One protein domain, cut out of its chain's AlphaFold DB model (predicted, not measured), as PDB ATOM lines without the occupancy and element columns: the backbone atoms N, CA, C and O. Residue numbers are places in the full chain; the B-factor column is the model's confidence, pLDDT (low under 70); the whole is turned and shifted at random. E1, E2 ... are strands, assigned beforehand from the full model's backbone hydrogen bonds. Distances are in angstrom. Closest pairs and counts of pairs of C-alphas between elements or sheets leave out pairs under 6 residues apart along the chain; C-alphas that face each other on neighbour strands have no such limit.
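AT A GLANCE: This is residues 11 to 63 of the 68 residues of the protein "YceI family protein" of Thermoleophilaceae bacterium (UniProt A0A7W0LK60). The model is an open V with two arms: the three-stranded sheet E1-E4-E5 makes one, the hairpin of E2 and E3 the other. The printed part has 53 residues, with five named strands, E1 to E5 along the chain, and no named helix; the class is all strand, both sheets antiparallel. It is only just loose, close to extended, with a radius of gyration of the C-alphas of 14.9 A, and spans 46 by 23 by 15 A.

HOW THE PARTS SIT: Edge strand E1, residues 12 to 16, is antiparallel to inner strand E4, residues 44 to 50, at 163 degrees; N 13 and O 49 are 2.8 A apart, within hydrogen-bond range. E2, residues 24 to 30, and E3, residues 34 to 40, form an antiparallel hairpin at 158 degrees, with N 26 and O 38 at 2.8 A. E4 and edge strand E5, residues 58 to 62, form another at 177 degrees, with N 48 and O 58 at 2.8 A. E2 and E3 are apart from E1, E4 and E5.

IN THESE COORDINATES: E1 begins at C-alpha 12 (180.257, 190.014, 232.781) and measures 13.5 A from first to last C-alpha, E2 19.5 A, E3 20.3 A, E4 20.7 A. E5, 14.1 A, ends at C-alpha 62 (184.064, 182.147, 212.609).

THE WHOLE: The C-alphas farthest apart, of Thr 11 and Met 31, are 46.4 A apart. The printed part has no cut, no link is long, and no printed residue is under 70 in pLDDT.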
ATOM      1  N   THR A  11     178.659 191.345 236.400       77.50
ATOM      2  CA  THR A  11     178.825 192.420 235.406       77.50
ATOM      3  C   THR A  11     179.193 191.873 234.032       77.50
ATOM      4  O   THR A  11     178.772 192.446 233.025       77.50
ATOM      5  N   LEU A  12     179.914 190.748 233.993       83.81
ATOM      6  CA  LEU A  12     180.257 190.014 232.781       83.81
ATOM      7  C   LEU A  12     179.066 189.203 232.266       83.81
ATOM      8  O   LEU A  12     178.554 188.297 232.916       83.81
ATOM      9  N   SER A  13     178.654 189.504 231.040       88.31
ATOM     10  CA  SER A  13     177.593 188.799 230.328       88.31
ATOM     11  C   SER A  13     178.135 188.162 229.050       88.31
ATOM     12  O   SER A  13     178.791 188.823 228.244       88.31
ATOM     13  N   ALA A  14     177.863 186.868 228.867       91.31
ATOM     14  CA  ALA A  14     178.224 186.122 227.665       91.31
ATOM     15  C   ALA A  14     177.019 186.031 226.719       91.31
ATOM     16  O   ALA A  14     175.943 185.576 227.108       91.31
ATOM     17  N   TRP A  15     177.213 186.453 225.473       93.69
ATOM     18  CA  TRP A  15     176.188 186.493 224.430       93.69
ATOM     19  C   TRP A  15     176.633 185.661 223.236       93.69
ATOM     20  O   TRP A  15     177.809 185.685 222.885       93.69
ATOM     21  N   ILE A  16     175.701 184.975 222.579       94.75
ATOM     22  CA  ILE A  16     175.960 184.265 221.322       94.75
ATOM     23  C   ILE A  16     175.434 185.071 220.136       94.75
ATOM     24  O   ILE A  16     174.435 185.784 220.243       94.75
ATOM     25  N   PHE A  17     176.109 184.960 218.997       94.31
ATOM     26  CA  PHE A  17     175.624 185.517 217.744       94.31
ATOM     27  C   PHE A  17     174.607 184.571 217.128       94.31
ATOM     28  O   PHE A  17     174.940 183.454 216.744       94.31
ATOM     29  N   GLU A  18     173.365 185.034 217.027       92.31
ATOM     30  CA  GLU A  18     172.311 184.289 216.352       92.31
ATOM     31  C   GLU A  18     172.605 184.249 214.844       92.31
ATOM     32  O   GLU A  18     172.604 185.315 214.207       92.31
ATOM     33  N   PRO A  19     172.838 183.064 214.243       84.75
ATOM     34  CA  PRO A  19     173.381 182.985 212.885       84.75
ATOM     35  C   PRO A  19     172.455 183.568 211.803       84.75
ATOM     36  O   PRO A  19     172.915 184.056 210.773       84.75
ATOM     37  N   GLY A  20     171.139 183.582 212.052       88.75
ATOM     38  CA  GLY A  20     170.140 184.165 211.147       88.75
ATOM     39  C   GLY A  20     169.997 185.690 211.221       88.75
ATOM     40  O   GLY A  20     169.338 186.275 210.364       88.75
ATOM     41  N   HIS A  21     170.592 186.339 212.226       92.12
ATOM     42  CA  HIS A  21     170.430 187.778 212.487       92.12
ATOM     43  C   HIS A  21     171.763 188.519 212.646       92.12
ATOM     44  O   HIS A  21     171.774 189.702 212.985       92.12
ATOM     45  N   THR A  22     172.876 187.836 212.386       93.50
ATOM     46  CA  THR A  22     174.225 188.393 212.481       93.50
ATOM     47  C   THR A  22     174.936 188.234 211.144       93.50
ATOM     48  O   THR A  22     174.872 187.177 210.518       93.50
ATOM     49  N   GLU A  23     175.645 189.274 210.712       94.25
ATOM     50  CA  GLU A  23     176.473 189.234 209.508       94.25
ATOM     51  C   GLU A  23     177.804 189.966 209.708       94.25
ATOM     52  O   GLU A  23     177.881 190.986 210.395       94.25
ATOM     53  N   ALA A  24     178.858 189.460 209.067       93.81
ATOM     54  CA  ALA A  24     180.142 190.144 208.970       93.81
ATOM     55  C   ALA A  24     180.198 190.898 207.635       93.81
ATOM     56  O   ALA A  24     180.604 190.359 206.602       93.81
ATOM     57  N   ALA A  25     179.734 192.148 207.649       95.31
ATOM     58  CA  ALA A  25     179.652 192.990 206.462       95.31
ATOM     59  C   ALA A  25     180.975 193.708 206.154       95.31
ATOM     60  O   ALA A  25     181.700 194.151 207.047       95.31
ATOM     61  N   PHE A  26     181.259 193.905 204.868       95.50
ATOM     62  CA  PHE A  26     182.401 194.681 204.403       95.50
ATOM     63  C   PHE A  26     182.040 195.586 203.227       95.50
ATOM     64  O   PHE A  26     181.048 195.410 202.513       95.50
ATOM     65  N   ARG A  27     182.906 196.577 202.999       97.56
ATOM     66  CA  ARG A  27     182.890 197.385 201.782       97.56
ATOM     67  C   ARG A  27     184.302 197.676 201.308       97.56
ATOM     68  O   ARG A  27     185.181 197.968 202.113       97.56
ATOM     69  N   ALA A  28     184.488 197.679 199.997       97.25
ATOM     70  CA  ALA A  28     185.753 198.017 199.358       97.25
ATOM     71  C   ALA A  28     185.523 198.991 198.199       97.25
ATOM     72  O   ALA A  28     184.478 198.967 197.541       97.25
ATOM     73  N   ARG A  29     186.495 199.874 197.949       97.88
ATOM     74  CA  ARG A  29     186.469 200.758 196.778       97.88
ATOM     75  C   ARG A  29     186.791 199.956 195.521       97.88
ATOM     76  O   ARG A  29     187.803 199.267 195.480       97.88
ATOM     77  N   HIS A  30     185.988 200.125 194.476       97.44
ATOM     78  CA  HIS A  30     186.290 199.628 193.138       97.44
ATOM     79  C   HIS A  30     186.726 200.793 192.249       97.44
ATOM     80  O   HIS A  30     185.970 201.741 192.016       97.44
ATOM     81  N   MET A  31     187.999 200.747 191.841       97.38
ATOM     82  CA  MET A  31     188.690 201.798 191.080       97.38
ATOM     83  C   MET A  31     188.539 203.210 191.677       97.38
ATOM     84  O   MET A  31     188.546 204.192 190.950       97.38
ATOM     85  N   MET A  32     188.355 203.325 192.997       96.56
ATOM     86  CA  MET A  32     188.025 204.572 193.713       96.56
ATOM     87  C   MET A  32     186.681 205.232 193.344       96.56
ATOM     88  O   MET A  32     186.279 206.184 194.011       96.56
ATOM     89  N   VAL A  33     185.937 204.709 192.366       96.38
ATOM     90  CA  VAL A  33     184.702 205.328 191.859       96.38
ATOM     91  C   VAL A  33     183.467 204.754 192.546       96.38
ATOM     92  O   VAL A  33     182.611 205.505 193.011       96.38
ATOM     93  N   THR A  34     183.386 203.431 192.683       97.56
ATOM     94  CA  THR A  34     182.215 202.757 193.259       97.56
ATOM     95  C   THR A  34     182.565 202.005 194.543       97.56
ATOM     96  O   THR A  34     183.734 201.842 194.903       97.56
ATOM     97  N   TRP A  35     181.535 201.587 195.278       97.94
ATOM     98  CA  TRP A  35     181.663 200.748 196.468       97.94
ATOM     99  C   TRP A  35     181.102 199.364 196.175       97.94
ATOM    100  O   TRP A  35     179.909 199.239 195.895       97.94
ATOM    101  N   VAL A  36     181.941 198.342 196.307       97.12
ATOM    102  CA  VAL A  36     181.492 196.951 196.413       97.12
ATOM    103  C   VAL A  36     181.127 196.701 197.870       97.12
ATOM    104  O   VAL A  36     181.872 197.098 198.768       97.12
ATOM    105  N   ARG A  37     179.968 196.086 198.096       97.06
ATOM    106  CA  ARG A  37     179.492 195.650 199.413       97.06
ATOM    107  C   ARG A  37     179.323 194.143 199.374       97.06
ATOM    108  O   ARG A  37     178.861 193.618 198.365       97.06
ATOM    109  N   GLY A  38     179.666 193.492 200.469       95.31
ATOM    110  CA  GLY A  38     179.420 192.074 200.675       95.31
ATOM    111  C   GLY A  38     179.240 191.798 202.156       95.31
ATOM    112  O   GLY A  38     179.512 192.665 202.992       95.31
ATOM    113  N   ALA A  39     178.758 190.607 202.473       95.06
ATOM    114  CA  ALA A  39     178.606 190.160 203.845       95.06
ATOM    115  C   ALA A  39     178.720 188.641 203.909       95.06
ATOM    116  O   ALA A  39     178.192 187.948 203.040       95.06
ATOM    117  N   PHE A  40     179.367 188.146 204.960       94.25
ATOM    118  CA  PHE A  40     179.270 186.746 205.351       94.25
ATOM    119  C   PHE A  40     178.056 186.592 206.263       94.25
ATOM    120  O   PHE A  40     177.972 187.254 207.302       94.25
ATOM    121  N   LYS A  41     177.111 185.750 205.848       90.81
ATOM    122  CA  LYS A  41     175.958 185.338 206.658       90.81
ATOM    123  C   LYS A  41     176.320 184.082 207.449       90.81
ATOM    124  O   LYS A  41     177.360 183.491 207.180       90.81
ATOM    125  N   ASP A  42     175.454 183.679 208.377       91.31
ATOM    126  CA  ASP A  42     175.682 182.492 209.213       91.31
ATOM    127  C   ASP A  42     176.977 182.615 210.036       91.31
ATOM    128  O   ASP A  42     177.847 181.749 210.032       91.31
ATOM    129  N   VAL A  43     177.148 183.760 210.705       93.50
ATOM    130  CA  VAL A  43     178.299 183.994 211.584       93.50
ATOM    131  C   VAL A  43     178.073 183.262 212.900       93.50
ATOM    132  O   VAL A  43     177.115 183.555 213.614       93.50
ATOM    133  N   HIS A  44     178.992 182.365 213.254       93.50
ATOM    134  CA  HIS A  44     178.969 181.651 214.531       93.50
ATOM    135  C   HIS A  44     179.990 182.273 215.472       93.50
ATOM    136  O   HIS A  44     181.177 182.344 215.149       93.50
ATOM    137  N   GLY A  45     179.557 182.745 216.636       94.50
ATOM    138  CA  GLY A  45     180.454 183.409 217.573       94.50
ATOM    139  C   GLY A  45     179.788 183.828 218.871       94.50
ATOM    140  O   GLY A  45     178.621 183.529 219.120       94.50
ATOM    141  N   GLN A  46     180.562 184.524 219.692       95.31
ATOM    142  CA  GLN A  46     180.148 185.009 220.999       95.31
ATOM    143  C   GLN A  46     180.783 186.361 221.336       95.31
ATOM    144  O   GLN A  46     181.798 186.754 220.750       95.31
ATOM    145  N   MET A  47     180.198 187.039 222.318       94.56
ATOM    146  CA  MET A  47     180.649 188.303 222.884       94.56
ATOM    147  C   MET A  47     180.662 188.223 224.412       94.56
ATOM    148  O   MET A  47     179.684 187.802 225.024       94.56
ATOM    149  N   GLU A  48     181.757 188.671 225.011       94.88
ATOM    150  CA  GLU A  48     181.902 188.910 226.446       94.88
ATOM    151  C   GLU A  48     181.749 190.412 226.690       94.88
ATOM    152  O   GLU A  48     182.529 191.209 226.160       94.88
ATOM    153  N   PHE A  49     180.730 190.798 227.454       93.06
ATOM    154  CA  PHE A  49     180.376 192.191 227.700       93.06
ATOM    155  C   PHE A  49     180.316 192.482 229.200       93.06
ATOM    156  O   PHE A  49     179.449 191.944 229.892       93.06
ATOM    157  N   ASP A  50     181.221 193.338 229.680       90.75
ATOM    158  CA  ASP A  50     181.211 193.876 231.044       90.75
ATOM    159  C   ASP A  50     180.411 195.187 231.085       90.75
ATOM    160  O   ASP A  50     180.794 196.184 230.469       90.75
ATOM    161  N   LEU A  51     179.300 195.191 231.823       87.62
ATOM    162  CA  LEU A  51     178.441 196.366 232.008       87.62
ATOM    163  C   LEU A  51     179.135 197.532 232.722       87.62
ATOM    164  O   LEU A  51     178.756 198.685 232.507       87.62
ATOM    165  N   ASP A  52     180.117 197.244 233.577       91.62
ATOM    166  CA  ASP A  52     180.816 198.262 234.357       91.62
ATOM    167  C   ASP A  52     182.060 198.789 233.598       91.62
ATOM    168  O   ASP A  52     182.443 199.947 233.782       91.62
ATOM    169  N   ASN A  53     182.623 197.998 232.668       90.75
ATOM    170  CA  ASN A  53     183.751 198.364 231.796       90.75
ATOM    171  C   ASN A  53     183.463 198.062 230.313       90.75
ATOM    172  O   ASN A  53     184.158 197.281 229.665       90.75
ATOM    173  N   CYS A  54     182.466 198.732 229.725       91.31
ATOM    174  CA  CYS A  54     182.002 198.456 228.356       91.31
ATOM    175  C   CYS A  54     183.102 198.460 227.271       91.31
ATOM    176  O   CYS A  54     182.927 197.855 226.215       91.31
ATOM    177  N   LEU A  55     184.217 199.169 227.477       94.06
ATOM    178  CA  LEU A  55     185.314 199.237 226.501       94.06
ATOM    179  C   LEU A  55     186.183 197.974 226.463       94.06
ATOM    180  O   LEU A  55     186.861 197.756 225.460       94.06
ATOM    181  N   ASP A  56     186.118 197.131 227.493       93.06
ATOM    182  CA  ASP A  56     186.854 195.864 227.557       93.06
ATOM    183  C   ASP A  56     186.111 194.712 226.864       93.06
ATOM    184  O   ASP A  56     186.585 193.575 226.856       93.06
ATOM    185  N   THR A  57     184.967 195.011 226.239       94.00
ATOM    186  CA  THR A  57     184.159 194.058 225.474       94.00
ATOM    187  C   THR A  57     184.996 193.315 224.441       94.00
ATOM    188  O   THR A  57     185.705 193.917 223.626       94.00
ATOM    189  N   ARG A  58     184.851 191.990 224.412       94.00
ATOM    190  CA  ARG A  58     185.509 191.118 223.436       94.00
ATOM    191  C   ARG A  58     184.484 190.341 222.640       94.00
ATOM    192  O   ARG A  58     183.444 189.955 223.156       94.00
ATOM    193  N   PHE A  59     184.807 190.071 221.383       94.06
ATOM    194  CA  PHE A  59     184.035 189.177 220.536       94.06
ATOM    195  C   PHE A  59     184.961 188.222 219.793       94.06
ATOM    196  O   PHE A  59     186.094 188.560 219.448       94.06
ATOM    197  N   SER A  60     184.459 187.025 219.526       94.94
ATOM    198  CA  SER A  60     185.145 186.010 218.734       94.94
ATOM    199  C   SER A  60     184.130 185.278 217.877       94.94
ATOM    200  O   SER A  60     183.039 184.973 218.352       94.94
ATOM    201  N   GLY A  61     184.481 184.965 216.637       93.38
ATOM    202  CA  GLY A  61     183.592 184.237 215.746       93.38
ATOM    203  C   GLY A  61     184.316 183.667 214.540       93.38
ATOM    204  O   GLY A  61     185.481 183.979 214.285       93.38
ATOM    205  N   GLN A  62     183.608 182.814 213.816       94.38
ATOM    206  CA  GLN A  62     184.064 182.147 212.609       94.38
ATOM    207  C   GLN A  62     183.090 182.436 211.467       94.38
ATOM    208  O   GLN A  62     181.882 182.558 211.671       94.38
ATOM    209  N   ILE A  63     183.649 182.558 210.266       94.00
ATOM    210  CA  ILE A  63     182.919 182.760 209.015       94.00
ATOM    211  C   ILE A  63     183.419 181.758 207.978       94.00
ATOM    212  O   ILE A  63     184.607 181.423 207.967       94.00
TER     213      ILE A  63